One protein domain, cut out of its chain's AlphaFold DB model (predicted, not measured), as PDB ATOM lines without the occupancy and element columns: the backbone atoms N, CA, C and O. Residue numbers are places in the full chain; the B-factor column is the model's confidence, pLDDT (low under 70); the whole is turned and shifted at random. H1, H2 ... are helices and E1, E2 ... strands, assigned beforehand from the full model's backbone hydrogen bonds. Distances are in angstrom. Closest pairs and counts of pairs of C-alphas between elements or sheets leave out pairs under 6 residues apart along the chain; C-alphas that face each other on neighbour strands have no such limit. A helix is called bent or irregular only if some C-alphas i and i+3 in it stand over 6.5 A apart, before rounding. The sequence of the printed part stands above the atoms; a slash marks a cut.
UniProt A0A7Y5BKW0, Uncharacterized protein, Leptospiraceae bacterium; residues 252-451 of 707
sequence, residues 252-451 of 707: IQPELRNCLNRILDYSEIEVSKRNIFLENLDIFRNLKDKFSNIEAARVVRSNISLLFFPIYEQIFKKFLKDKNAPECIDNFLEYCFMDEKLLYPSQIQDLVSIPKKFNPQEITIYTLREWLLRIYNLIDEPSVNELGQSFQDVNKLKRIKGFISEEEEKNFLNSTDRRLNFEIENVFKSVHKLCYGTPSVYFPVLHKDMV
ATOM      1  N   ILE A 252     165.750 166.762 122.377       77.44
ATOM      2  CA  ILE A 252     165.451 167.398 123.664       77.44
ATOM      3  C   ILE A 252     166.459 168.512 123.951       77.44
ATOM      4  O   ILE A 252     167.671 168.344 123.755       77.44
ATOM      5  N   GLN A 253     165.942 169.625 124.479       80.06
ATOM      6  CA  GLN A 253     166.723 170.769 124.947       80.06
ATOM      7  C   GLN A 253     167.858 170.318 125.892       80.06
ATOM      8  O   GLN A 253     167.630 169.480 126.773       80.06
ATOM      9  N   PRO A 254     169.092 170.829 125.731       79.19
ATOM     10  CA  PRO A 254     170.249 170.396 126.524       79.19
ATOM     11  C   PRO A 254     170.076 170.631 128.036       79.19
ATOM     12  O   PRO A 254     170.673 169.930 128.862       79.19
ATOM     13  N   GLU A 255     169.222 171.576 128.418       81.69
ATOM     14  CA  GLU A 255     168.823 171.885 129.788       81.69
ATOM     15  C   GLU A 255     168.047 170.737 130.450       81.69
ATOM     16  O   GLU A 255     168.134 170.577 131.668       81.69
ATOM     17  N   LEU A 256     167.378 169.892 129.659       84.44
ATOM     18  CA  LEU A 256     166.558 168.763 130.113       84.44
ATOM     19  C   LEU A 256     167.240 167.399 129.946       84.44
ATOM     20  O   LEU A 256     166.634 166.359 130.199       84.44
ATOM     21  N   ARG A 257     168.513 167.387 129.540       84.94
ATOM     22  CA  ARG A 257     169.321 166.166 129.489       84.94
ATOM     23  C   ARG A 257     169.932 165.871 130.853       84.94
ATOM     24  O   ARG A 257     170.425 166.773 131.535       84.94
ATOM     25  N   ASN A 258     169.988 164.589 131.206       88.69
ATOM     26  CA  ASN A 258     170.565 164.096 132.449       88.69
ATOM     27  C   ASN A 258     169.896 164.702 133.698       88.69
ATOM     28  O   ASN A 258     170.574 165.013 134.687       88.69
ATOM     29  N   CYS A 259     168.570 164.899 133.660       91.50
ATOM     30  CA  CYS A 259     167.850 165.558 134.750       91.50
ATOM     31  C   CYS A 259     167.925 164.755 136.048       91.50
ATOM     32  O   CYS A 259     168.110 165.347 137.109       91.50
ATOM     33  N   LEU A 260     167.881 163.423 135.972       93.00
ATOM     34  CA  LEU A 260     167.959 162.553 137.144       93.00
ATOM     35  C   LEU A 260     169.205 162.827 137.993       93.00
ATOM     36  O   LEU A 260     169.103 163.028 139.203       93.00
ATOM     37  N   ASN A 261     170.383 162.866 137.364       92.19
ATOM     38  CA  ASN A 261     171.626 163.126 138.084       92.19
ATOM     39  C   ASN A 261     171.668 164.558 138.612       92.19
ATOM     40  O   ASN A 261     171.974 164.740 139.784       92.19
ATOM     41  N   ARG A 262     171.254 165.548 137.808       92.12
ATOM     42  CA  ARG A 262     171.180 166.957 138.235       92.12
ATOM     43  C   ARG A 262     170.275 167.147 139.457       92.12
ATOM     44  O   ARG A 262     170.644 167.865 140.379       92.12
ATOM     45  N   ILE A 263     169.115 166.489 139.487       93.81
ATOM     46  CA  ILE A 263     168.159 166.515 140.605       93.81
ATOM     47  C   ILE A 263     168.779 165.881 141.853       93.81
ATOM     48  O   ILE A 263     168.732 166.471 142.933       93.81
ATOM     49  N   LEU A 264     169.398 164.706 141.715       93.38
ATOM     50  CA  LEU A 264     170.033 164.007 142.834       93.38
ATOM     51  C   LEU A 264     171.244 164.777 143.385       93.38
ATOM     52  O   LEU A 264     171.358 164.908 144.603       93.38
ATOM     53  N   ASP A 265     172.089 165.339 142.518       91.44
ATOM     54  CA  ASP A 265     173.214 166.206 142.897       91.44
ATOM     55  C   ASP A 265     172.721 167.458 143.631       91.44
ATOM     56  O   ASP A 265     173.251 167.821 144.679       91.44
ATOM     57  N   TYR A 266     171.656 168.088 143.128       90.31
ATOM     58  CA  TYR A 266     171.080 169.274 143.752       90.31
ATOM     59  C   TYR A 266     170.481 168.979 145.132       90.31
ATOM     60  O   TYR A 266     170.576 169.830 146.018       90.31
ATOM     61  N   SER A 267     169.900 167.787 145.320       89.62
ATOM     62  CA  SER A 267     169.284 167.350 146.581       89.62
ATOM     63  C   SER A 267     170.272 167.077 147.720       89.62
ATOM     64  O   SER A 267     169.840 167.031 148.870       89.62
ATOM     65  N   GLU A 268     171.559 166.868 147.408       89.31
ATOM     66  CA  GLU A 268     172.617 166.519 148.377       89.31
ATOM     67  C   GLU A 268     172.257 165.316 149.274       89.31
ATOM     68  O   GLU A 268     172.672 165.217 150.431       89.31
ATOM     69  N   ILE A 269     171.464 164.374 148.747       90.50
ATOM     70  CA  ILE A 269     171.099 163.161 149.479       90.50
ATOM     71  C   ILE A 269     172.316 162.248 149.677       90.50
ATOM     72  O   ILE A 269     173.229 162.188 148.853       90.50
ATOM     73  N   GLU A 270     172.303 161.490 150.772       92.62
ATOM     74  CA  GLU A 270     173.336 160.511 151.102       92.62
ATOM     75  C   GLU A 270     173.622 159.553 149.931       92.62
ATOM     76  O   GLU A 270     172.701 158.999 149.324       92.62
ATOM     77  N   VAL A 271     174.909 159.318 149.649       90.00
ATOM     78  CA  VAL A 271     175.373 158.508 148.507       90.00
ATOM     79  C   VAL A 271     174.762 157.101 148.509       90.00
ATOM     80  O   VAL A 271     174.386 156.588 147.459       90.00
ATOM     81  N   SER A 272     174.587 156.497 149.688       91.69
ATOM     82  CA  SER A 272     173.934 155.192 149.851       91.69
ATOM     83  C   SER A 272     172.493 155.203 149.317       91.69
ATOM     84  O   SER A 272     172.124 154.377 148.482       91.69
ATOM     85  N   LYS A 273     171.687 156.189 149.731       92.06
ATOM     86  CA  LYS A 273     170.294 156.377 149.293       92.06
ATOM     87  C   LYS A 273     170.207 156.747 147.819       92.06
ATOM     88  O   LYS A 273     169.300 156.276 147.139       92.06
ATOM     89  N   ARG A 274     171.155 157.547 147.322       92.50
ATOM     90  CA  ARG A 274     171.269 157.879 145.898       92.50
ATOM     91  C   ARG A 274     171.435 156.619 145.049       92.50
ATOM     92  O   ARG A 274     170.683 156.438 144.097       92.50
ATOM     93  N   ASN A 275     172.373 155.746 145.412       92.62
ATOM     94  CA  ASN A 275     172.640 154.516 144.665       92.62
ATOM     95  C   ASN A 275     171.431 153.576 144.692       92.62
ATOM     96  O   ASN A 275     171.000 153.109 143.644       92.62
ATOM     97  N   ILE A 276     170.805 153.410 145.864       92.94
ATOM     98  CA  ILE A 276     169.564 152.635 145.999       92.94
ATOM     99  C   ILE A 276     168.465 153.199 145.087       92.94
ATOM    100  O   ILE A 276     167.742 152.436 144.445       92.94
ATOM    101  N   PHE A 277     168.314 154.524 145.017       93.94
ATOM    102  CA  PHE A 277     167.320 155.154 144.152       93.94
ATOM    103  C   PHE A 277     167.585 154.859 142.671       93.94
ATOM    104  O   PHE A 277     166.668 154.437 141.969       93.94
ATOM    105  N   LEU A 278     168.830 155.044 142.219       93.75
ATOM    106  CA  LEU A 278     169.247 154.798 140.837       93.75
ATOM    107  C   LEU A 278     169.038 153.335 140.432       93.75
ATOM    108  O   LEU A 278     168.395 153.077 139.418       93.75
ATOM    109  N   GLU A 279     169.482 152.387 141.260       94.00
ATOM    110  CA  GLU A 279     169.316 150.951 141.008       94.00
ATOM    111  C   GLU A 279     167.838 150.563 140.868       94.00
ATOM    112  O   GLU A 279     167.450 149.889 139.913       94.00
ATOM    113  N   ASN A 280     166.980 151.016 141.791       93.56
ATOM    114  CA  ASN A 280     165.547 150.726 141.709       93.56
ATOM    115  C   ASN A 280     164.907 151.389 140.479       93.56
ATOM    116  O   ASN A 280     164.030 150.786 139.858       93.56
ATOM    117  N   LEU A 281     165.325 152.604 140.112       93.69
ATOM    118  CA  LEU A 281     164.802 153.295 138.933       93.69
ATOM    119  C   LEU A 281     165.211 152.585 137.636       93.69
ATOM    120  O   LEU A 281     164.373 152.409 136.756       93.69
ATOM    121  N   ASP A 282     166.451 152.108 137.536       93.06
ATOM    122  CA  ASP A 282     166.919 151.324 136.389       93.06
ATOM    123  C   ASP A 282     166.171 149.990 136.276       93.06
ATOM    124  O   ASP A 282     165.748 149.602 135.183       93.06
ATOM    125  N   ILE A 283     165.915 149.315 137.404       92.50
ATOM    126  CA  ILE A 283     165.049 148.128 137.427       92.50
ATOM    127  C   ILE A 283     163.646 148.492 136.928       92.50
ATOM    128  O   ILE A 283     163.092 147.762 136.107       92.50
ATOM    129  N   PHE A 284     163.080 149.616 137.383       92.94
ATOM    130  CA  PHE A 284     161.755 150.079 136.969       92.94
ATOM    131  C   PHE A 284     161.677 150.377 135.466       92.94
ATOM    132  O   PHE A 284     160.715 149.958 134.821       92.94
ATOM    133  N   ARG A 285     162.687 151.047 134.891       90.38
ATOM    134  CA  ARG A 285     162.760 151.321 133.443       90.38
ATOM    135  C   ARG A 285     162.727 150.036 132.622       90.38
ATOM    136  O   ARG A 285     162.061 149.987 131.594       90.38
ATOM    137  N   ASN A 286     163.406 148.999 133.109       89.81
ATOM    138  CA  ASN A 286     163.523 147.709 132.436       89.81
ATOM    139  C   ASN A 286     162.323 146.770 132.679       89.81
ATOM    140  O   ASN A 286     162.305 145.643 132.170       89.81
ATOM    141  N   LEU A 287     161.308 147.189 133.447       88.19
ATOM    142  CA  LEU A 287     160.085 146.405 133.608       88.19
ATOM    143  C   LEU A 287     159.297 146.373 132.296       88.19
ATOM    144  O   LEU A 287     158.925 147.408 131.756       88.19
ATOM    145  N   LYS A 288     158.953 145.163 131.840       83.31
ATOM    146  CA  LYS A 288     158.076 144.965 130.671       83.31
ATOM    147  C   LYS A 288     156.690 145.583 130.855       83.31
ATOM    148  O   LYS A 288     156.117 146.087 129.902       83.31
ATOM    149  N   ASP A 289     156.151 145.490 132.068       85.56
ATOM    150  CA  ASP A 289     154.862 146.066 132.447       85.56
ATOM    151  C   ASP A 289     155.044 146.894 133.723       85.56
ATOM    152  O   ASP A 289     155.250 146.353 134.818       85.56
ATOM    153  N   LYS A 290     154.959 148.220 133.575       86.62
ATOM    154  CA  LYS A 290     155.128 149.176 134.677       86.62
ATOM    155  C   LYS A 290     153.927 149.216 135.621       86.62
ATOM    156  O   LYS A 290     154.080 149.625 136.775       86.62
ATOM    157  N   PHE A 291     152.770 148.704 135.194       85.94
ATOM    158  CA  PHE A 291     151.562 148.545 136.009       85.94
ATOM    159  C   PHE A 291     151.420 147.134 136.591       85.94
ATOM    160  O   PHE A 291     150.413 146.812 137.226       85.94
ATOM    161  N   SER A 292     152.454 146.300 136.474       85.06
ATOM    162  CA  SER A 292     152.428 144.948 137.022       85.06
ATOM    163  C   SER A 292     152.155 144.956 138.527       85.06
ATOM    164  O   SER A 292     152.771 145.695 139.298       85.06
ATOM    165  N   ASN A 293     151.235 144.098 138.964       84.31
ATOM    166  CA  ASN A 293     150.873 143.905 140.370       84.31
ATOM    167  C   ASN A 293     151.705 142.812 141.068       84.31
ATOM    168  O   ASN A 293     151.343 142.378 142.161       84.31
ATOM    169  N   ILE A 294     152.793 142.352 140.446       86.69
ATOM    170  CA  ILE A 294     153.710 141.363 141.023       86.69
ATOM    171  C   ILE A 294     154.512 142.000 142.165       86.69
ATOM    172  O   ILE A 294     154.839 143.187 142.123       86.69
ATOM    173  N   GLU A 295     154.854 141.199 143.175       86.31
ATOM    174  CA  GLU A 295     155.562 141.658 144.375       86.31
ATOM    175  C   GLU A 295     156.869 142.396 144.053       86.31
ATOM    176  O   GLU A 295     157.085 143.492 144.556       86.31
ATOM    177  N   ALA A 296     157.682 141.875 143.129       86.88
ATOM    178  CA  ALA A 296     158.927 142.521 142.705       86.88
ATOM    179  C   ALA A 296     158.709 143.957 142.183       86.88
ATOM    180  O   ALA A 296     159.396 144.883 142.608       86.88
ATOM    181  N   ALA A 297     157.705 144.168 141.324       88.31
ATOM    182  CA  ALA A 297     157.383 145.495 140.795       88.31
ATOM    183  C   ALA A 297     156.837 146.433 141.886       88.31
ATOM    184  O   ALA A 297     157.140 147.627 141.895       88.31
ATOM    185  N   ARG A 298     156.059 145.904 142.842       88.75
ATOM    186  CA  ARG A 298     155.563 146.685 143.987       88.75
ATOM    187  C   ARG A 298     156.691 147.145 144.903       88.75
ATOM    188  O   ARG A 298     156.676 148.303 145.308       88.75
ATOM    189  N   VAL A 299     157.651 146.269 145.203       90.88
ATOM    190  CA  VAL A 299     158.814 146.592 146.043       90.88
ATOM    191  C   VAL A 299     159.634 147.713 145.406       90.88
ATOM    192  O   VAL A 299     159.909 148.707 146.070       90.88
ATOM    193  N   VAL A 300     159.919 147.616 144.105       92.56
ATOM    194  CA  VAL A 300     160.642 148.658 143.356       92.56
ATOM    195  C   VAL A 300     159.917 150.008 143.429       92.56
ATOM    196  O   VAL A 300     160.508 151.007 143.844       92.56
ATOM    197  N   ARG A 301     158.612 150.049 143.114       92.50
ATOM    198  CA  ARG A 301     157.813 151.289 143.202       92.50
ATOM    199  C   ARG A 301     157.766 151.847 144.628       92.50
ATOM    200  O   ARG A 301     157.809 153.064 144.812       92.50
ATOM    201  N   SER A 302     157.694 150.976 145.634       91.38
ATOM    202  CA  SER A 302     157.693 151.365 147.047       91.38
ATOM    203  C   SER A 302     159.022 151.993 147.466       91.38
ATOM    204  O   SER A 302     159.013 153.064 148.066       91.38
ATOM    205  N   ASN A 303     160.154 151.381 147.111       93.00
ATOM    206  CA  ASN A 303     161.491 151.894 147.429       93.00
ATOM    207  C   ASN A 303     161.720 153.286 146.830       93.00
ATOM    208  O   ASN A 303     162.177 154.193 147.525       93.00
ATOM    209  N   ILE A 304     161.323 153.479 145.569       94.31
ATOM    210  CA  ILE A 304     161.393 154.784 144.897       94.31
ATOM    211  C   ILE A 304     160.496 155.799 145.615       94.31
ATOM    212  O   ILE A 304     160.936 156.901 145.940       94.31
ATOM    213  N   SER A 305     159.257 155.416 145.941       93.56
ATOM    214  CA  SER A 305     158.304 156.293 146.635       93.56
ATOM    215  C   SER A 305     158.779 156.740 148.017       93.56
ATOM    216  O   SER A 305     158.485 157.861 148.423       93.56
ATOM    217  N   LEU A 306     159.505 155.886 148.745       92.88
ATOM    218  CA  LEU A 306     160.041 156.210 150.069       92.88
ATOM    219  C   LEU A 306     161.104 157.313 150.021       92.88
ATOM    220  O   LEU A 306     161.176 158.117 150.946       92.88
ATOM    221  N   LEU A 307     161.908 157.357 148.959       94.75
ATOM    222  CA  LEU A 307     162.984 158.337 148.792       94.75
ATOM    223  C   LEU A 307     162.540 159.587 148.024       94.75
ATOM    224  O   LEU A 307     163.096 160.660 148.244       94.75
ATOM    225  N   PHE A 308     161.511 159.477 147.181       96.44
ATOM    226  CA  PHE A 308     161.011 160.571 146.349       96.44
ATOM    227  C   PHE A 308     160.613 161.820 147.155       96.44
ATOM    228  O   PHE A 308     161.076 162.919 146.858       96.44
ATOM    229  N   PHE A 309     159.781 161.673 148.190       95.50
ATOM    230  CA  PHE A 309     159.298 162.819 148.977       95.50
ATOM    231  C   PHE A 309     160.393 163.486 149.826       95.50
ATOM    232  O   PHE A 309     160.451 164.716 149.828       95.50
ATOM    233  N   PRO A 310     161.311 162.738 150.475       94.38
ATOM    234  CA  PRO A 310     162.504 163.327 151.081       94.38
ATOM    235  C   PRO A 310     163.372 164.113 150.091       94.38
ATOM    236  O   PRO A 310     163.826 165.205 150.424       94.38
ATOM    237  N   ILE A 311     163.583 163.591 148.875       95.38
ATOM    238  CA  ILE A 311     164.310 164.307 147.813       95.38
ATOM    239  C   ILE A 311     163.568 165.603 147.464       95.38
ATOM    240  O   ILE A 311     164.179 166.669 147.430       95.38
ATOM    241  N   TYR A 312     162.245 165.532 147.281       96.31
ATOM    242  CA  TYR A 312     161.413 166.701 147.001       96.31
ATOM    243  C   TYR A 312     161.537 167.781 148.077       96.31
ATOM    244  O   TYR A 312     161.757 168.947 147.755       96.31
ATOM    245  N   GLU A 313     161.457 167.405 149.356       95.12
ATOM    246  CA  GLU A 313     161.584 168.342 150.472       95.12
ATOM    247  C   GLU A 313     162.936 169.069 150.475       95.12
ATOM    248  O   GLU A 313     162.972 170.292 150.636       95.12
ATOM    249  N   GLN A 314     164.045 168.343 150.290       94.06
ATOM    250  CA  GLN A 314     165.387 168.940 150.293       94.06
ATOM    251  C   GLN A 314     165.580 169.906 149.124       94.06
ATOM    252  O   GLN A 314     166.041 171.035 149.309       94.06
ATOM    253  N   ILE A 315     165.157 169.493 147.928       94.56
ATOM    254  CA  ILE A 315     165.229 170.326 146.726       94.56
ATOM    255  C   ILE A 315     164.383 171.584 146.898       94.56
ATOM    256  O   ILE A 315     164.861 172.679 146.605       94.56
ATOM    257  N   PHE A 316     163.162 171.451 147.419       94.50
ATOM    258  CA  PHE A 316     162.288 172.590 147.669       94.50
ATOM    259  C   PHE A 316     162.919 173.564 148.673       94.50
ATOM    260  O   PHE A 316     162.995 174.758 148.402       94.50
ATOM    261  N   LYS A 317     163.474 173.077 149.789       92.62
ATOM    262  CA  LYS A 317     164.183 173.920 150.772       92.62
ATOM    263  C   LYS A 317     165.376 174.661 150.173       92.62
ATOM    264  O   LYS A 317     165.621 175.813 150.532       92.62
ATOM    265  N   LYS A 318     166.119 174.024 149.269       92.19
ATOM    266  CA  LYS A 318     167.246 174.655 148.575       92.19
ATOM    267  C   LYS A 318     166.771 175.680 147.544       92.19
ATOM    268  O   LYS A 318     167.298 176.784 147.519       92.19
ATOM    269  N   PHE A 319     165.717 175.368 146.791       90.69
ATOM    270  CA  PHE A 319     165.034 176.293 145.878       90.69
ATOM    271  C   PHE A 319     164.529 177.566 146.583       90.69
ATOM    272  O   PHE A 319     164.579 178.656 146.025       90.69
ATOM    273  N   LEU A 320     164.080 177.467 147.838       89.06
ATOM    274  CA  LEU A 320     163.687 178.649 148.617       89.06
ATOM    275  C   LEU A 320     164.860 179.600 148.903       89.06
ATOM    276  O   LEU A 320     164.644 180.802 149.060       89.06
ATOM    277  N   LYS A 321     166.088 179.071 148.979       87.25
ATOM    278  CA  LYS A 321     167.318 179.845 149.206       87.25
ATOM    279  C   LYS A 321     167.912 180.358 147.894       87.25
ATOM    280  O   LYS A 321     168.356 181.501 147.844       87.25
ATOM    281  N   ASP A 322     167.897 179.526 146.855       82.50
ATOM    282  CA  ASP A 322     168.412 179.834 145.525       82.50
ATOM    283  C   ASP A 322     167.269 179.918 144.505       82.50
ATOM    284  O   ASP A 322     166.739 178.910 144.036       82.50
ATOM    285  N   LYS A 323     166.883 181.154 144.168       72.75
ATOM    286  CA  LYS A 323     165.777 181.431 143.239       72.75
ATOM    287  C   LYS A 323     166.129 181.142 141.774       72.75
ATOM    288  O   LYS A 323     165.221 181.138 140.946       72.75
ATOM    289  N   ASN A 324     167.400 180.892 141.449       77.75
ATOM    290  CA  ASN A 324     167.863 180.603 140.091       77.75
ATOM    291  C   ASN A 324     168.025 179.096 139.886       77.75
ATOM    292  O   ASN A 324     169.123 178.575 139.696       77.75
ATOM    293  N   ALA A 325     166.907 178.379 139.936       79.50
ATOM    294  CA  ALA A 325     166.929 176.935 139.788       79.50
ATOM    295  C   ALA A 325     167.080 176.511 138.317       79.50
ATOM    296  O   ALA A 325     166.409 177.075 137.449       79.50
ATOM    297  N   PRO A 326     167.902 175.485 138.026       88.62
ATOM    298  CA  PRO A 326     167.956 174.873 136.705       88.62
ATOM    299  C   PRO A 326     166.585 174.359 136.260       88.62
ATOM    300  O   PRO A 326     165.768 173.943 137.083       88.62
ATOM    301  N   GLU A 327     166.362 174.286 134.951       88.25
ATOM    302  CA  GLU A 327     165.064 173.896 134.394       88.25
ATOM    303  C   GLU A 327     164.602 172.494 134.837       88.25
ATOM    304  O   GLU A 327     163.432 172.309 135.173       88.25
ATOM    305  N   CYS A 328     165.519 171.522 134.950       91.19
ATOM    306  CA  CYS A 328     165.214 170.203 135.524       91.19
ATOM    307  C   CYS A 328     164.619 170.300 136.939       91.19
ATOM    308  O   CYS A 328     163.710 169.547 137.275       91.19
ATOM    309  N   ILE A 329     165.126 171.216 137.774       92.50
ATOM    310  CA  ILE A 329     164.648 171.407 139.148       92.50
ATOM    311  C   ILE A 329     163.266 172.059 139.140       92.50
ATOM    312  O   ILE A 329     162.377 171.632 139.874       92.50
ATOM    313  N   ASP A 330     163.066 173.056 138.280       90.94
ATOM    314  CA  ASP A 330     161.777 173.729 138.139       90.94
ATOM    315  C   ASP A 330     160.678 172.764 137.654       90.94
ATOM    316  O   ASP A 330     159.597 172.705 138.240       90.94
ATOM    317  N   ASN A 331     160.973 171.935 136.647       91.94
ATOM    318  CA  ASN A 331     160.046 170.916 136.139       91.94
ATOM    319  C   ASN A 331     159.814 169.775 137.140       91.94
ATOM    320  O   ASN A 331     158.703 169.250 137.228       91.94
ATOM    321  N   PHE A 332     160.820 169.412 137.937       94.38
ATOM    322  CA  PHE A 332     160.650 168.443 139.017       94.38
ATOM    323  C   PHE A 332     159.697 168.956 140.101       94.38
ATOM    324  O   PHE A 332     158.784 168.235 140.507       94.38
ATOM    325  N   LEU A 333     159.863 170.208 140.538       93.00
ATOM    326  CA  LEU A 333     158.999 170.807 141.556       93.00
ATOM    327  C   LEU A 333     157.568 171.037 141.053       93.00
ATOM    328  O   LEU A 333     156.633 170.892 141.845       93.00
ATOM    329  N   GLU A 334     157.402 171.372 139.770       91.00
ATOM    330  CA  GLU A 334     156.091 171.653 139.172       91.00
ATOM    331  C   GLU A 334     155.320 170.417 138.737       91.00
ATOM    332  O   GLU A 334     154.105 170.407 138.868       91.00
ATOM    333  N   TYR A 335     156.000 169.408 138.185       92.44
ATOM    334  CA  TYR A 335     155.356 168.292 137.487       92.44
ATOM    335  C   TYR A 335     155.757 166.919 138.027       92.44
ATOM    336  O   TYR A 335     155.274 165.914 137.516       92.44
ATOM    337  N   CYS A 336     156.643 166.833 139.026       94.25
ATOM    338  CA  CYS A 336     157.278 165.570 139.428       94.25
ATOM    339  C   CYS A 336     158.019 164.880 138.260       94.25
ATOM    340  O   CYS A 336     158.162 163.654 138.228       94.25
ATOM    341  N   PHE A 337     158.495 165.671 137.290       94.06
ATOM    342  CA  PHE A 337     159.347 165.209 136.199       94.06
ATOM    343  C   PHE A 337     160.774 165.013 136.716       94.06
ATOM    344  O   PHE A 337     161.409 165.972 137.144       94.06
ATOM    345  N   MET A 338     161.270 163.776 136.704       93.12
ATOM    346  CA  MET A 338     162.580 163.458 137.287       93.12
ATOM    347  C   MET A 338     163.597 162.931 136.278       93.12
ATOM    348  O   MET A 338     164.794 163.128 136.460       93.12
ATOM    349  N   ASP A 339     163.147 162.239 135.239       92.25
ATOM    350  CA  ASP A 339     164.026 161.502 134.345       92.25
ATOM    351  C   ASP A 339     163.475 161.521 132.923       92.25
ATOM    352  O   ASP A 339     162.366 161.049 132.668       92.25
ATOM    353  N   GLU A 340     164.274 162.050 132.002       89.75
ATOM    354  CA  GLU A 340     163.920 162.167 130.593       89.75
ATOM    355  C   GLU A 340     163.686 160.803 129.932       89.75
ATOM    356  O   GLU A 340     162.875 160.700 129.023       89.75
ATOM    357  N   LYS A 341     164.311 159.729 130.431       90.56
ATOM    358  CA  LYS A 341     164.170 158.374 129.867       90.56
ATOM    359  C   LYS A 341     162.848 157.693 130.224       90.56
ATOM    360  O   LYS A 341     162.561 156.599 129.738       90.56
ATOM    361  N   LEU A 342     162.057 158.276 131.127       91.62
ATOM    362  CA  LEU A 342     160.760 157.719 131.508       91.62
ATOM    363  C   LEU A 342     159.626 158.169 130.591       91.62
ATOM    364  O   LEU A 342     158.599 157.490 130.577       91.62
ATOM    365  N   LEU A 343     159.802 159.259 129.844       91.50
ATOM    366  CA  LEU A 343     158.830 159.824 128.908       91.50
ATOM    367  C   LEU A 343     159.366 159.750 127.476       91.50
ATOM    368  O   LEU A 343     160.570 159.645 127.262       91.50
ATOM    369  N   TYR A 344     158.472 159.830 126.494       89.50
ATOM    370  CA  TYR A 344     158.901 160.013 125.111       89.50
ATOM    371  C   TYR A 344     159.380 161.456 124.852       89.50
ATOM    372  O   TYR A 344     158.872 162.385 125.491       89.50
ATOM    373  N   PRO A 345     160.314 161.691 123.909       87.25
ATOM    374  CA  PRO A 345     160.776 163.043 123.579       87.25
ATOM    375  C   PRO A 345     159.639 164.006 123.198       87.25
ATOM    376  O   PRO A 345     159.637 165.157 123.638       87.25
ATOM    377  N   SER A 346     158.639 163.523 122.454       87.56
ATOM    378  CA  SER A 346     157.426 164.268 122.085       87.56
ATOM    379  C   SER A 346     156.623 164.706 123.317       87.56
ATOM    380  O   SER A 346     156.237 165.867 123.446       87.56
ATOM    381  N   GLN A 347     156.444 163.796 124.278       90.88
ATOM    382  CA  GLN A 347     155.762 164.056 125.547       90.88
ATOM    383  C   GLN A 347     156.505 165.085 126.407       90.88
ATOM    384  O   GLN A 347     155.867 165.887 127.086       90.88
ATOM    385  N   ILE A 348     157.842 165.083 126.386       90.88
ATOM    386  CA  ILE A 348     158.657 166.065 127.116       90.88
ATOM    387  C   ILE A 348     158.484 167.457 126.507       90.88
ATOM    388  O   ILE A 348     158.275 168.419 127.244       90.88
ATOM    389  N   GLN A 349     158.520 167.572 125.178       88.44
ATOM    390  CA  GLN A 349     158.284 168.848 124.495       88.44
ATOM    391  C   GLN A 349     156.881 169.396 124.789       88.44
ATOM    392  O   GLN A 349     156.738 170.574 125.119       88.44
ATOM    393  N   ASP A 350     155.861 168.535 124.741       90.56
ATOM    394  CA  ASP A 350     154.490 168.904 125.092       90.56
ATOM    395  C   ASP A 350     154.394 169.363 126.556       90.56
ATOM    396  O   ASP A 350     153.851 170.433 126.821       90.56
ATOM    397  N   LEU A 351     155.003 168.640 127.504       90.88
ATOM    398  CA  LEU A 351     155.017 169.011 128.924       90.88
ATOM    399  C   LEU A 351     155.658 170.388 129.167       90.88
ATOM    400  O   LEU A 351     155.127 171.183 129.940       90.88
ATOM    401  N   VAL A 352     156.784 170.678 128.515       86.94
ATOM    402  CA  VAL A 352     157.542 171.931 128.695       86.94
ATOM    403  C   VAL A 352     156.838 173.120 128.040       86.94
ATOM    404  O   VAL A 352     156.937 174.243 128.532       86.94
ATOM    405  N   SER A 353     156.071 172.883 126.972       86.81
ATOM    406  CA  SER A 353     155.299 173.929 126.284       86.81
ATOM    407  C   SER A 353     154.171 174.527 127.139       86.81
ATOM    408  O   SER A 353     153.621 175.586 126.828       86.81
ATOM    409  N   ILE A 354     153.815 173.854 128.233       86.69
ATOM    410  CA  ILE A 354     152.677 174.211 129.061       86.69
ATOM    411  C   ILE A 354     152.984 175.451 129.911       86.69
ATOM    412  O   ILE A 354     153.946 175.467 130.682       86.69
ATOM    413  N   PRO A 355     152.101 176.468 129.910       80.12
ATOM    414  CA  PRO A 355     152.287 177.632 130.763       80.12
ATOM    415  C   PRO A 355     152.167 177.240 132.240       80.12
ATOM    416  O   PRO A 355     151.172 176.647 132.660       80.12
ATOM    417  N   LYS A 356     153.169 177.592 133.048       76.00
ATOM    418  CA  LYS A 356     153.211 177.284 134.491       76.00
ATOM    419  C   LYS A 356     152.315 178.195 135.336       76.00
ATOM    420  O   LYS A 356     151.927 177.826 136.436       76.00
ATOM    421  N   LYS A 357     151.969 179.381 134.826       72.38
ATOM    422  CA  LYS A 357     151.150 180.361 135.549       72.38
ATOM    423  C   LYS A 357     149.667 180.141 135.304       72.38
ATOM    424  O   LYS A 357     149.241 179.847 134.187       72.38
ATOM    425  N   PHE A 358     148.894 180.350 136.358       73.25
ATOM    426  CA  PHE A 358     147.447 180.366 136.305       73.25
ATOM    427  C   PHE A 358     146.913 181.779 136.082       73.25
ATOM    428  O   PHE A 358     147.456 182.754 136.599       73.25
ATOM    429  N   ASN A 359     145.814 181.871 135.333       72.94
ATOM    430  CA  ASN A 359     145.043 183.103 135.247       72.94
ATOM    431  C   ASN A 359     144.308 183.329 136.578       72.94
ATOM    432  O   ASN A 359     143.769 182.357 137.123       72.94
ATOM    433  N   PRO A 360     144.260 184.571 137.092       67.88
ATOM    434  CA  PRO A 360     143.509 184.885 138.301       67.88
ATOM    435  C   PRO A 360     142.023 184.573 138.091       67.88
ATOM    436  O   PRO A 360     141.461 184.875 137.039       67.88
ATOM    437  N   GLN A 361     141.400 183.953 139.091       74.81
ATOM    438  CA  GLN A 361     139.982 183.586 139.104       74.81
ATOM    439  C   GLN A 361     139.345 184.035 140.424       74.81
ATOM    440  O   GLN A 361     140.048 184.376 141.375       74.81
ATOM    441  N   GLU A 362     138.011 184.019 140.492       70.06
ATOM    442  CA  GLU A 362     137.279 184.301 141.736       70.06
ATOM    443  C   GLU A 362     137.540 183.239 142.817       70.06
ATOM    444  O   GLU A 362     137.534 183.546 144.010       70.06
ATOM    445  N   ILE A 363     137.770 181.988 142.407       80.25
ATOM    446  CA  ILE A 363     138.145 180.897 143.306       80.25
ATOM    447  C   ILE A 363     139.652 180.900 143.555       80.25
ATOM    448  O   ILE A 363     140.470 181.006 142.641       80.25
ATOM    449  N   THR A 364     140.009 180.640 144.807       89.19
ATOM    450  CA  THR A 364     141.382 180.404 145.232       89.19
ATOM    451  C   THR A 364     141.899 179.046 144.740       89.19
ATOM    452  O   THR A 364     141.526 177.993 145.271       89.19
ATOM    453  N   ILE A 365     142.778 179.070 143.737       92.19
ATOM    454  CA  ILE A 365     143.438 177.889 143.166       92.19
ATOM    455  C   ILE A 365     144.954 178.068 143.288       92.19
ATOM    456  O   ILE A 365     145.479 179.113 142.915       92.19
ATOM    457  N   TYR A 366     145.646 177.044 143.785       92.88
ATOM    458  CA  TYR A 366     147.100 177.027 143.948       92.88
ATOM    459  C   TYR A 366     147.720 175.841 143.214       92.88
ATOM    460  O   TYR A 366     147.160 174.744 143.225       92.88
ATOM    461  N   THR A 367     148.915 176.004 142.653       93.25
ATOM    462  CA  THR A 367     149.805 174.847 142.444       93.25
ATOM    463  C   THR A 367     150.211 174.269 143.801       93.25
ATOM    464  O   THR A 367     150.230 174.973 144.814       93.25
ATOM    465  N   LEU A 368     150.595 172.993 143.852       94.12
ATOM    466  CA  LEU A 368     151.172 172.423 145.070       94.12
ATOM    467  C   LEU A 368     152.387 173.232 145.545       94.12
ATOM    468  O   LEU A 368     152.560 173.452 146.740       94.12
ATOM    469  N   ARG A 369     153.214 173.702 144.614       92.44
ATOM    470  CA  ARG A 369     154.391 174.510 144.923       92.44
ATOM    471  C   ARG A 369     154.019 175.828 145.611       92.44
ATOM    472  O   ARG A 369     154.594 176.161 146.646       92.44
ATOM    473  N   GLU A 370     153.044 176.558 145.070       93.06
ATOM    474  CA  GLU A 370     152.491 177.776 145.684       93.06
ATOM    475  C   GLU A 370     151.873 177.479 147.048       93.06
ATOM    476  O   GLU A 370     152.069 178.236 147.997       93.06
ATOM    477  N   TRP A 371     151.173 176.354 147.171       95.25
ATOM    478  CA  TRP A 371     150.596 175.915 148.432       95.25
ATOM    479  C   TRP A 371     151.676 175.694 149.506       95.25
ATOM    480  O   TRP A 371     151.602 176.267 150.593       95.25
ATOM    481  N   LEU A 372     152.739 174.954 149.182       95.69
ATOM    482  CA  LEU A 372     153.872 174.733 150.085       95.69
ATOM    483  C   LEU A 372     154.596 176.041 150.443       95.69
ATOM    484  O   LEU A 372     154.999 176.216 151.593       95.69
ATOM    485  N   LEU A 373     154.709 176.986 149.502       94.38
ATOM    486  CA  LEU A 373     155.243 178.329 149.761       94.38
ATOM    487  C   LEU A 373     154.400 179.092 150.790       94.38
ATOM    488  O   LEU A 373     154.954 179.749 151.669       94.38
ATOM    489  N   ARG A 374     153.070 179.001 150.718       94.75
ATOM    490  CA  ARG A 374     152.166 179.667 151.671       94.75
ATOM    491  C   ARG A 374     152.274 179.082 153.074       94.75
ATOM    492  O   ARG A 374     152.302 179.845 154.041       94.75
ATOM    493  N   ILE A 375     152.410 177.758 153.180       94.38
ATOM    494  CA  ILE A 375     152.678 177.077 154.454       94.38
ATOM    495  C   ILE A 375     154.038 177.488 155.026       94.38
ATOM    496  O   ILE A 375     154.140 177.798 156.215       94.38
ATOM    497  N   TYR A 376     155.073 177.524 154.181       93.44
ATOM    498  CA  TYR A 376     156.420 177.930 154.578       93.44
ATOM    499  C   TYR A 376     156.462 179.386 155.064       93.44
ATOM    500  O   TYR A 376     157.066 179.671 156.092       93.44
ATOM    501  N   ASN A 377     155.755 180.288 154.380       93.25
ATOM    502  CA  ASN A 377     155.685 181.714 154.713       93.25
ATOM    503  C   ASN A 377     154.704 182.045 155.854       93.25
ATOM    504  O   ASN A 377     154.456 183.221 156.109       93.25
ATOM    505  N   LEU A 378     154.135 181.038 156.529       91.19
ATOM    506  CA  LEU A 378     153.174 181.198 157.632       91.19
ATOM    507  C   LEU A 378     151.895 181.967 157.252       91.19
ATOM    508  O   LEU A 378     151.221 182.511 158.124       91.19
ATOM    509  N   ILE A 379     151.553 182.003 155.962       92.38
ATOM    510  CA  ILE A 379     150.321 182.641 155.483       92.38
ATOM    511  C   ILE A 379     149.125 181.755 155.832       92.38
ATOM    512  O   ILE A 379     148.111 182.246 156.324       92.38
ATOM    513  N   ASP A 380     149.273 180.447 155.610       91.38
ATOM    514  CA  ASP A 380     148.250 179.450 155.902       91.38
ATOM    515  C   ASP A 380     148.738 178.385 156.885       91.38
ATOM    516  O   ASP A 380     149.932 178.151 157.094       91.38
ATOM    517  N   GLU A 381     147.767 177.717 157.501       90.44
ATOM    518  CA  GLU A 381     147.999 176.576 158.378       90.44
ATOM    519  C   GLU A 381     148.132 175.275 157.577       90.44
ATOM    520  O   GLU A 381     147.353 175.066 156.633       90.44
ATOM    521  N   PRO A 382     149.052 174.370 157.980       93.31
ATOM    522  CA  PRO A 382     149.155 173.046 157.383       93.31
ATOM    523  C   PRO A 382     147.812 172.316 157.404       93.31
ATOM    524  O   PRO A 382     147.014 172.455 158.341       93.31
ATOM    525  N   SER A 383     147.565 171.520 156.371       94.69
ATOM    526  CA  SER A 383     146.369 170.688 156.283       94.69
ATOM    527  C   SER A 383     146.409 169.590 157.353       94.69
ATOM    528  O   SER A 383     147.466 169.246 157.873       94.69
ATOM    529  N   VAL A 384     145.257 169.027 157.726       94.25
ATOM    530  CA  VAL A 384     145.222 167.917 158.699       94.25
ATOM    531  C   VAL A 384     145.917 166.665 158.152       94.25
ATOM    532  O   VAL A 384     146.014 166.489 156.942       94.25
ATOM    533  N   ASN A 385     146.384 165.773 159.024       93.44
ATOM    534  CA  ASN A 385     146.873 164.458 158.595       93.44
ATOM    535  C   ASN A 385     145.713 163.499 158.239       93.44
ATOM    536  O   ASN A 385     144.542 163.824 158.433       93.44
ATOM    537  N   GLU A 386     146.028 162.278 157.791       89.38
ATOM    538  CA  GLU A 386     145.027 161.244 157.451       89.38
ATOM    539  C   GLU A 386     144.066 160.885 158.603       89.38
ATOM    540  O   GLU A 386     142.971 160.370 158.368       89.38
ATOM    541  N   LEU A 387     144.459 161.156 159.851       89.88
ATOM    542  CA  LEU A 387     143.645 160.931 161.049       89.88
ATOM    543  C   LEU A 387     142.771 162.144 161.415       89.88
ATOM    544  O   LEU A 387     142.089 162.116 162.440       89.88
ATOM    545  N   GLY A 388     142.804 163.217 160.621       88.88
ATOM    546  CA  GLY A 388     142.077 164.459 160.882       88.88
ATOM    547  C   GLY A 388     142.688 165.323 161.993       88.88
ATOM    548  O   GLY A 388     142.003 166.178 162.553       88.88
ATOM    549  N   GLN A 389     143.957 165.106 162.348       91.00
ATOM    550  CA  GLN A 389     144.657 165.883 163.373       91.00
ATOM    551  C   GLN A 389     145.408 167.051 162.734       91.00
ATOM    552  O   GLN A 389     146.146 166.873 161.764       91.00
ATOM    553  N   SER A 390     145.249 168.248 163.301       91.44
ATOM    554  CA  SER A 390     146.019 169.422 162.881       91.44
ATOM    555  C   SER A 390     147.481 169.339 163.335       91.44
ATOM    556  O   SER A 390     147.809 168.615 164.277       91.44
ATOM    557  N   PHE A 391     148.358 170.143 162.725       90.44
ATOM    558  CA  PHE A 391     149.752 170.284 163.167       90.44
ATOM    559  C   PHE A 391     149.857 170.625 164.665       90.44
ATOM    560  O   PHE A 391     150.677 170.061 165.394       90.44
ATOM    561  N   GLN A 392     148.958 171.484 165.153       89.25
ATOM    562  CA  GLN A 392     148.867 171.835 166.569       89.25
ATOM    563  C   GLN A 392     148.442 170.648 167.435       89.25
ATOM    564  O   GLN A 392     149.030 170.420 168.488       89.25
ATOM    565  N   ASP A 393     147.443 169.875 167.001       90.44
ATOM    566  CA  ASP A 393     146.972 168.703 167.746       90.44
ATOM    567  C   ASP A 393     148.077 167.647 167.878       90.44
ATOM    568  O   ASP A 393     148.264 167.072 168.949       90.44
ATOM    569  N   VAL A 394     148.854 167.427 166.815       89.94
ATOM    570  CA  VAL A 394     149.968 166.469 166.806       89.94
ATOM    571  C   VAL A 394     151.067 166.891 167.782       89.94
ATOM    572  O   VAL A 394     151.549 166.061 168.556       89.94
ATOM    573  N   ASN A 395     151.448 168.172 167.796       88.94
ATOM    574  CA  ASN A 395     152.460 168.672 168.731       88.94
ATOM    575  C   ASN A 395     151.949 168.659 170.182       88.94
ATOM    576  O   ASN A 395     152.657 168.181 171.067       88.94
ATOM    577  N   LYS A 396     150.683 169.025 170.425       88.62
ATOM    578  CA  LYS A 396     150.044 168.885 171.747       88.62
ATOM    579  C   LYS A 396     150.053 167.443 172.244       88.62
ATOM    580  O   LYS A 396     150.349 167.196 173.410       88.62
ATOM    581  N   LEU A 397     149.758 166.475 171.375       88.69
ATOM    582  CA  LEU A 397     149.818 165.053 171.722       88.69
ATOM    583  C   LEU A 397     151.245 164.602 172.057       88.69
ATOM    584  O   LEU A 397     151.418 163.801 172.973       88.69
ATOM    585  N   LYS A 398     152.264 165.113 171.355       88.44
ATOM    586  CA  LYS A 398     153.673 164.850 171.692       88.44
ATOM    587  C   LYS A 398     154.032 165.410 173.069       88.44
ATOM    588  O   LYS A 398     154.683 164.701 173.833       88.44
ATOM    589  N   ARG A 399     153.548 166.610 173.411       88.75
ATOM    590  CA  ARG A 399     153.741 167.206 174.742       88.75
ATOM    591  C   ARG A 399     153.079 166.373 175.833       88.75
ATOM    592  O   ARG A 399     153.726 166.020 176.809       88.75
ATOM    593  N   ILE A 400     151.807 166.008 175.654       88.88
ATOM    594  CA  ILE A 400     151.056 165.200 176.633       88.88
ATOM    595  C   ILE A 400     151.743 163.851 176.885       88.88
ATOM    596  O   ILE A 400     151.723 163.344 178.002       88.88
ATOM    597  N   LYS A 401     152.373 163.273 175.858       88.94
ATOM    598  CA  LYS A 401     153.149 162.031 175.967       88.94
ATOM    599  C   LYS A 401     154.564 162.223 176.539       88.94
ATOM    600  O   LYS A 401     155.282 161.237 176.660       88.94
ATOM    601  N   GLY A 402     154.968 163.451 176.867       83.94
ATOM    602  CA  GLY A 402     156.275 163.769 177.445       83.94
ATOM    603  C   GLY A 402     157.437 163.784 176.449       83.94
ATOM    604  O   GLY A 402     158.586 163.793 176.872       83.94
ATOM    605  N   PHE A 403     157.171 163.777 175.136       85.31
ATOM    606  CA  PHE A 403     158.234 163.806 174.121       85.31
ATOM    607  C   PHE A 403     158.816 165.201 173.881       85.31
ATOM    608  O   PHE A 403     159.895 165.293 173.303       85.31
ATOM    609  N   ILE A 404     158.085 166.261 174.240       87.25
ATOM    610  CA  ILE A 404     158.500 167.658 174.057       87.25
ATOM    611  C   ILE A 404     158.073 168.511 175.254       87.25
ATOM    612  O   ILE A 404     157.052 168.221 175.887       87.25
ATOM    613  N   SER A 405     158.818 169.580 175.527       84.38
ATOM    614  CA  SER A 405     158.459 170.599 176.522       84.38
ATOM    615  C   SER A 405     157.437 171.618 175.982       84.38
ATOM    616  O   SER A 405     157.135 171.661 174.788       84.38
ATOM    617  N   GLU A 406     156.883 172.468 176.855       83.00
ATOM    618  CA  GLU A 406     155.982 173.560 176.438       83.00
ATOM    619  C   GLU A 406     156.685 174.641 175.611       83.00
ATOM    620  O   GLU A 406     156.090 175.215 174.694       83.00
ATOM    621  N   GLU A 407     157.954 174.915 175.908       82.75
ATOM    622  CA  GLU A 407     158.768 175.855 175.136       82.75
ATOM    623  C   GLU A 407     159.096 175.286 173.752       82.75
ATOM    624  O   GLU A 407     158.979 175.983 172.742       82.75
ATOM    625  N   GLU A 408     159.406 173.990 173.681       83.69
ATOM    626  CA  GLU A 408     159.615 173.280 172.419       83.69
ATOM    627  C   GLU A 408     158.340 173.222 171.572       83.69
ATOM    628  O   GLU A 408     158.418 173.401 170.358       83.69
ATOM    629  N   GLU A 409     157.164 173.046 172.184       84.12
ATOM    630  CA  GLU A 409     155.885 173.114 171.468       84.12
ATOM    631  C   GLU A 409     155.727 174.470 170.769       84.12
ATOM    632  O   GLU A 409     155.482 174.514 169.561       84.12
ATOM    633  N   LYS A 410     155.929 175.579 171.491       83.81
ATOM    634  CA  LYS A 410     155.832 176.932 170.919       83.81
ATOM    635  C   LYS A 410     156.851 177.151 169.800       83.81
ATOM    636  O   LYS A 410     156.493 177.671 168.743       83.81
ATOM    637  N   ASN A 411     158.089 176.700 169.992       86.06
ATOM    638  CA  ASN A 411     159.132 176.787 168.970       86.06
ATOM    639  C   ASN A 411     158.777 175.966 167.723       86.06
ATOM    640  O   ASN A 411     159.003 176.408 166.596       86.06
ATOM    641  N   PHE A 412     158.177 174.787 167.892       84.69
ATOM    642  CA  PHE A 412     157.797 173.929 166.771       84.69
ATOM    643  C   PHE A 412     156.607 174.488 165.998       84.69
ATOM    644  O   PHE A 412     156.568 174.344 164.778       84.69
ATOM    645  N   LEU A 413     155.669 175.150 166.679       82.00
ATOM    646  CA  LEU A 413     154.526 175.804 166.040       82.00
ATOM    647  C   LEU A 413     154.942 176.932 165.088       82.00
ATOM    648  O   LEU A 413     154.330 177.086 164.026       82.00
ATOM    649  N   ASN A 414     156.001 177.660 165.450       84.62
ATOM    650  CA  ASN A 414     156.549 178.774 164.673       84.62
ATOM    651  C   ASN A 414     157.626 178.346 163.660       84.62
ATOM    652  O   ASN A 414     158.079 179.160 162.860       84.62
ATOM    653  N   SER A 415     158.048 177.079 163.675       91.12
ATOM    654  CA  SER A 415     159.082 176.576 162.770       91.12
ATOM    655  C   SER A 415     158.517 176.319 161.371       91.12
ATOM    656  O   SER A 415     157.736 175.387 161.155       91.12
ATOM    657  N   THR A 416     158.959 177.125 160.407       91.25
ATOM    658  CA  THR A 416     158.589 177.021 158.984       91.25
ATOM    659  C   THR A 416     158.994 175.671 158.387       91.25
ATOM    660  O   THR A 416     158.185 175.010 157.735       91.25
ATOM    661  N   ASP A 417     160.200 175.191 158.702       91.56
ATOM    662  CA  ASP A 417     160.715 173.902 158.224       91.56
ATOM    663  C   ASP A 417     159.891 172.707 158.716       91.56
ATOM    664  O   ASP A 417     159.661 171.760 157.963       91.56
ATOM    665  N   ARG A 418     159.431 172.737 159.974       91.69
ATOM    666  CA  ARG A 418     158.615 171.651 160.542       91.69
ATOM    667  C   ARG A 418     157.207 171.636 159.965       91.69
ATOM    668  O   ARG A 418     156.664 170.558 159.743       91.69
ATOM    669  N   ARG A 419     156.630 172.811 159.706       93.44
ATOM    670  CA  ARG A 419     155.339 172.943 159.016       93.44
ATOM    671  C   ARG A 419     155.410 172.395 157.595       93.44
ATOM    672  O   ARG A 419     154.548 171.613 157.208       93.44
ATOM    673  N   LEU A 420     156.465 172.749 156.859       94.56
ATOM    674  CA  LEU A 420     156.708 172.243 155.510       94.56
ATOM    675  C   LEU A 420     156.864 170.714 155.500       94.56
ATOM    676  O   LEU A 420     156.189 170.036 154.730       94.56
ATOM    677  N   ASN A 421     157.708 170.170 156.383       95.06
ATOM    678  CA  ASN A 421     157.894 168.722 156.513       95.06
ATOM    679  C   ASN A 421     156.576 168.006 156.853       95.06
ATOM    680  O   ASN A 421     156.270 166.963 156.278       95.06
ATOM    681  N   PHE A 422     155.765 168.587 157.742       94.81
ATOM    682  CA  PHE A 422     154.459 168.038 158.094       94.81
ATOM    683  C   PHE A 422     153.506 167.981 156.891       94.81
ATOM    684  O   PHE A 422     152.871 166.943 156.694       94.81
ATOM    685  N   GLU A 423     153.428 169.048 156.090       96.25
ATOM    686  CA  GLU A 423     152.590 169.092 154.882       96.25
ATOM    687  C   GLU A 423     153.072 168.077 153.834       96.25
ATOM    688  O   GLU A 423     152.270 167.336 153.269       96.25
ATOM    689  N   ILE A 424     154.383 167.977 153.600       96.00
ATOM    690  CA  ILE A 424     154.929 167.043 152.605       96.00
ATOM    691  C   ILE A 424     154.675 165.584 153.015       96.00
ATOM    692  O   ILE A 424     154.140 164.802 152.224       96.00
ATOM    693  N   GLU A 425     155.019 165.219 154.251       94.12
ATOM    694  CA  GLU A 425     154.967 163.822 154.693       94.12
ATOM    695  C   GLU A 425     153.533 163.319 154.904       94.12
ATOM    696  O   GLU A 425     153.242 162.166 154.588       94.12
ATOM    697  N   ASN A 426     152.628 164.162 155.414       92.62
ATOM    698  CA  ASN A 426     151.263 163.733 155.751       92.62
ATOM    699  C   ASN A 426     150.228 164.051 154.671       92.62
ATOM    700  O   ASN A 426     149.192 163.390 154.625       92.62
ATOM    701  N   VAL A 427     150.464 165.078 153.850       94.38
ATOM    702  CA  VAL A 427     149.467 165.583 152.898       94.38
ATOM    703  C   VAL A 427     149.931 165.305 151.484       94.38
ATOM    704  O   VAL A 427     149.289 164.517 150.798       94.38
ATOM    705  N   PHE A 428     151.064 165.866 151.049       96.00
ATOM    706  CA  PHE A 428     151.517 165.710 149.664       96.00
ATOM    707  C   PHE A 428     151.684 164.234 149.284       96.00
ATOM    708  O   PHE A 428     151.103 163.783 148.296       96.00
ATOM    709  N   LYS A 429     152.397 163.459 150.107       95.00
ATOM    710  CA  LYS A 429     152.612 162.021 149.900       95.00
ATOM    711  C   LYS A 429     151.317 161.229 149.733       95.00
ATOM    712  O   LYS A 429     151.188 160.416 148.814       95.00
ATOM    713  N   SER A 430     150.351 161.473 150.610       95.00
ATOM    714  CA  SER A 430     149.075 160.760 150.617       95.00
ATOM    715  C   SER A 430     148.172 161.214 149.478       95.00
ATOM    716  O   SER A 430     147.625 160.390 148.745       95.00
ATOM    717  N   VAL A 431     148.049 162.523 149.279       95.81
ATOM    718  CA  VAL A 431     147.208 163.116 148.244       95.81
ATOM    719  C   VAL A 431     147.713 162.766 146.847       95.81
ATOM    720  O   VAL A 431     146.893 162.404 146.009       95.81
ATOM    721  N   HIS A 432     149.025 162.804 146.585       96.31
ATOM    722  CA  HIS A 432     149.584 162.429 145.277       96.31
ATOM    723  C   HIS A 432     149.163 161.007 144.890       96.31
ATOM    724  O   HIS A 432     148.585 160.786 143.822       96.31
ATOM    725  N   LYS A 433     149.282 160.069 145.836       95.25
ATOM    726  CA  LYS A 433     148.810 158.687 145.687       95.25
ATOM    727  C   LYS A 433     147.297 158.557 145.521       95.25
ATOM    728  O   LYS A 433     146.830 157.708 144.757       95.25
ATOM    729  N   LEU A 434     146.513 159.353 146.241       95.19
ATOM    730  CA  LEU A 434     145.052 159.313 146.160       95.19
ATOM    731  C   LEU A 434     144.525 159.905 144.844       95.19
ATOM    732  O   LEU A 434     143.611 159.318 144.259       95.19
ATOM    733  N   CYS A 435     145.111 161.007 144.368       95.88
ATOM    734  CA  CYS A 435     144.784 161.660 143.099       95.88
ATOM    735  C   CYS A 435     145.147 160.790 141.892       95.88
ATOM    736  O   CYS A 435     144.363 160.715 140.943       95.88
ATOM    737  N   TYR A 436     146.270 160.065 141.964       93.38
ATOM    738  CA  TYR A 436     146.645 159.047 140.977       93.38
ATOM    739  C   TYR A 436     145.520 158.008 140.780       93.38
ATOM    740  O   TYR A 436     145.129 157.671 139.665       93.38
ATOM    741  N   GLY A 437     144.897 157.574 141.882       89.19
ATOM    742  CA  GLY A 437     143.617 156.855 141.881       89.19
ATOM    743  C   GLY A 437     143.704 155.328 141.849       89.19
ATOM    744  O   GLY A 437     142.745 154.664 142.261       89.19
ATOM    745  N   THR A 438     144.852 154.754 141.486       87.88
ATOM    746  CA  THR A 438     145.115 153.303 141.524       87.88
ATOM    747  C   THR A 438     146.271 152.958 142.483       87.88
ATOM    748  O   THR A 438     147.403 152.716 142.067       87.88
ATOM    749  N   PRO A 439     146.009 152.864 143.807       86.75
ATOM    750  CA  PRO A 439     147.052 152.670 144.821       86.75
ATOM    751  C   PRO A 439     147.946 151.433 144.647       86.75
ATOM    752  O   PRO A 439     149.049 151.413 145.184       86.75
ATOM    753  N   SER A 440     147.474 150.392 143.955       86.19
ATOM    754  CA  SER A 440     148.202 149.132 143.748       86.19
ATOM    755  C   SER A 440     149.366 149.250 142.757       86.19
ATOM    756  O   SER A 440     150.343 148.503 142.854       86.19
ATOM    757  N   VAL A 441     149.265 150.198 141.825       90.00
ATOM    758  CA  VAL A 441     150.240 150.454 140.752       90.00
ATOM    759  C   VAL A 441     150.784 151.880 140.825       90.00
ATOM    760  O   VAL A 441     151.235 152.437 139.832       90.00
ATOM    761  N   TYR A 442     150.702 152.479 142.011       93.31
ATOM    762  CA  TYR A 442     151.122 153.847 142.261       93.31
ATOM    763  C   TYR A 442     152.623 154.040 142.048       93.31
ATOM    764  O   TYR A 442     153.428 153.230 142.519       93.31
ATOM    765  N   PHE A 443     152.970 155.148 141.400       93.75
ATOM    766  CA  PHE A 443     154.335 155.592 141.189       93.75
ATOM    767  C   PHE A 443     154.386 157.136 141.164       93.75
ATOM    768  O   PHE A 443     153.539 157.744 140.509       93.75
ATOM    769  N   PRO A 444     155.316 157.783 141.893       93.94
ATOM    770  CA  PRO A 444     155.306 159.237 142.075       93.94
ATOM    771  C   PRO A 444     155.910 160.041 140.912       93.94
ATOM    772  O   PRO A 444     155.623 161.230 140.798       93.94
ATOM    773  N   VAL A 445     156.749 159.421 140.074       94.81
ATOM    774  CA  VAL A 445     157.459 160.087 138.966       94.81
ATOM    775  C   VAL A 445     156.680 159.908 137.664       94.81
ATOM    776  O   VAL A 445     156.204 158.809 137.386       94.81
ATOM    777  N   LEU A 446     156.580 160.956 136.839       92.94
ATOM    778  CA  LEU A 446     155.942 160.864 135.519       92.94
ATOM    779  C   LEU A 446     156.646 159.839 134.605       92.94
ATOM    780  O   LEU A 446     157.871 159.795 134.535       92.94
ATOM    781  N   HIS A 447     155.871 159.020 133.888       92.69
ATOM    782  CA  HIS A 447     156.362 158.040 132.912       92.69
ATOM    783  C   HIS A 447     155.358 157.832 131.777       92.69
ATOM    784  O   HIS A 447     154.158 157.989 131.966       92.69
ATOM    785  N   LYS A 448     155.848 157.415 130.610       89.44
ATOM    786  CA  LYS A 448     155.105 157.352 129.346       89.44
ATOM    787  C   LYS A 448     153.780 156.608 129.431       89.44
ATOM    788  O   LYS A 448     152.777 157.086 128.923       89.44
ATOM    789  N   ASP A 449     153.749 155.490 130.151       87.31
ATOM    790  CA  ASP A 449     152.575 154.614 130.210       87.31
ATOM    791  C   ASP A 449     151.411 155.199 131.031       87.31
ATOM    792  O   ASP A 449     150.292 154.706 130.923       87.31
ATOM    793  N   MET A 450     151.635 156.237 131.853       88.38
ATOM    794  CA  MET A 450     150.532 156.931 132.541       88.38
ATOM    795  C   MET A 450     149.823 157.945 131.635       88.38
ATOM    796  O   MET A 450     148.678 158.318 131.894       88.38
ATOM    797  N   VAL A 451     150.517 158.415 130.597       87.56
ATOM    798  CA  VAL A 451     150.070 159.488 129.715       87.56
ATOM    799  C   VAL A 451     149.182 158.876 128.640       87.56
ATOM    800  O   VAL A 451     149.648 158.276 127.681       87.56
TER     801      VAL A 451
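This is residues 252 to 451 of the 707 residues of an uncharacterized protein of Leptospiraceae bacterium (UniProt A0A7Y5BKW0). A body of mostly crossed helices is gathered round the long, nearly straight helix H3: H2 folds against its first arm as a hairpin, while H1 and H9 pack on its second arm. H6 runs beside the first part of H9, and beyond that end of H9 the hairpin of H7 and H8 makes a small head at one end of the longest axis. The printed part has 200 residues with nine named helices and one short strand, in the order H1 to H5, E1, H6 to H9, and is mostly helix. It is compact, with a radius of gyration of the C-alphas of 18.3 A and spans of 53 by 43 by 34 A.

H1, residues 259 to 267, is close to but not clearly touching H2, residues 271 to 285. H3, residues 295 to 321, was assigned as one helix by its hydrogen bonds but is bent, with C-alphas 306 and 309 6.7 A apart; its arms H3a, 295 to 306, and H3b, 309 to 321, stand at 23 degrees. H2 and H3a form a hairpin, at a steep tilt of 44 degrees, closest at the C-alphas of Asn 280 and Val 300, 5.6 A. H1 touches H3b, closest at the C-alphas of Ser 267 and Ile 315, 5.0 A. H4, residues 327 to 335, touches H1 about perpendicular, at 88 degrees, closest at the C-alphas of Cys 259 and Cys 328, 5.4 A. H5, residues 345 to 353, is close to but not clearly touching H4. E1, residues 365 to 367, pairs with no named strand and meets H6, residues 368 to 376, only through their link. H7, residues 391 to 400, and H8, residues 406 to 414, form a hairpin at a shallow tilt of 13 degrees, with the C-alphas of Asn 395 and Glu 409 closest, 6.2 A. H9, residues 416 to 436, touches H6 with residues 416 to 423 alone, at a shallow tilt of 25 degrees, opposite ways; the C-alphas of Tyr 376 and Thr 416 are closest, 5.0 A. Every O i to N i+4 pair is within hydrogen-bond range in H1, H2, H3a and H4 to H8, but 8 of 9 in H3b and 14 of 17 in H9.

H1 begins at C-alpha 259 (167.850, 165.558, 134.750). H2 is 20.9 A long, H3a 16.3 A and H3b 18.8 A. H9, 28.1 A, has a kink of 27 degrees near residue 423 and ends at C-alpha 436 (146.645, 159.047, 140.977).

The C-alphas of Ser 346 and Gly 402 are farthest apart, 55.4 A. The printed part has no cut. The links H5 to E1 and H6 to H7 are long; residues 359 to 365 stand free. Mean pLDDT of the printed part is 89.7, with residue 360 under 70.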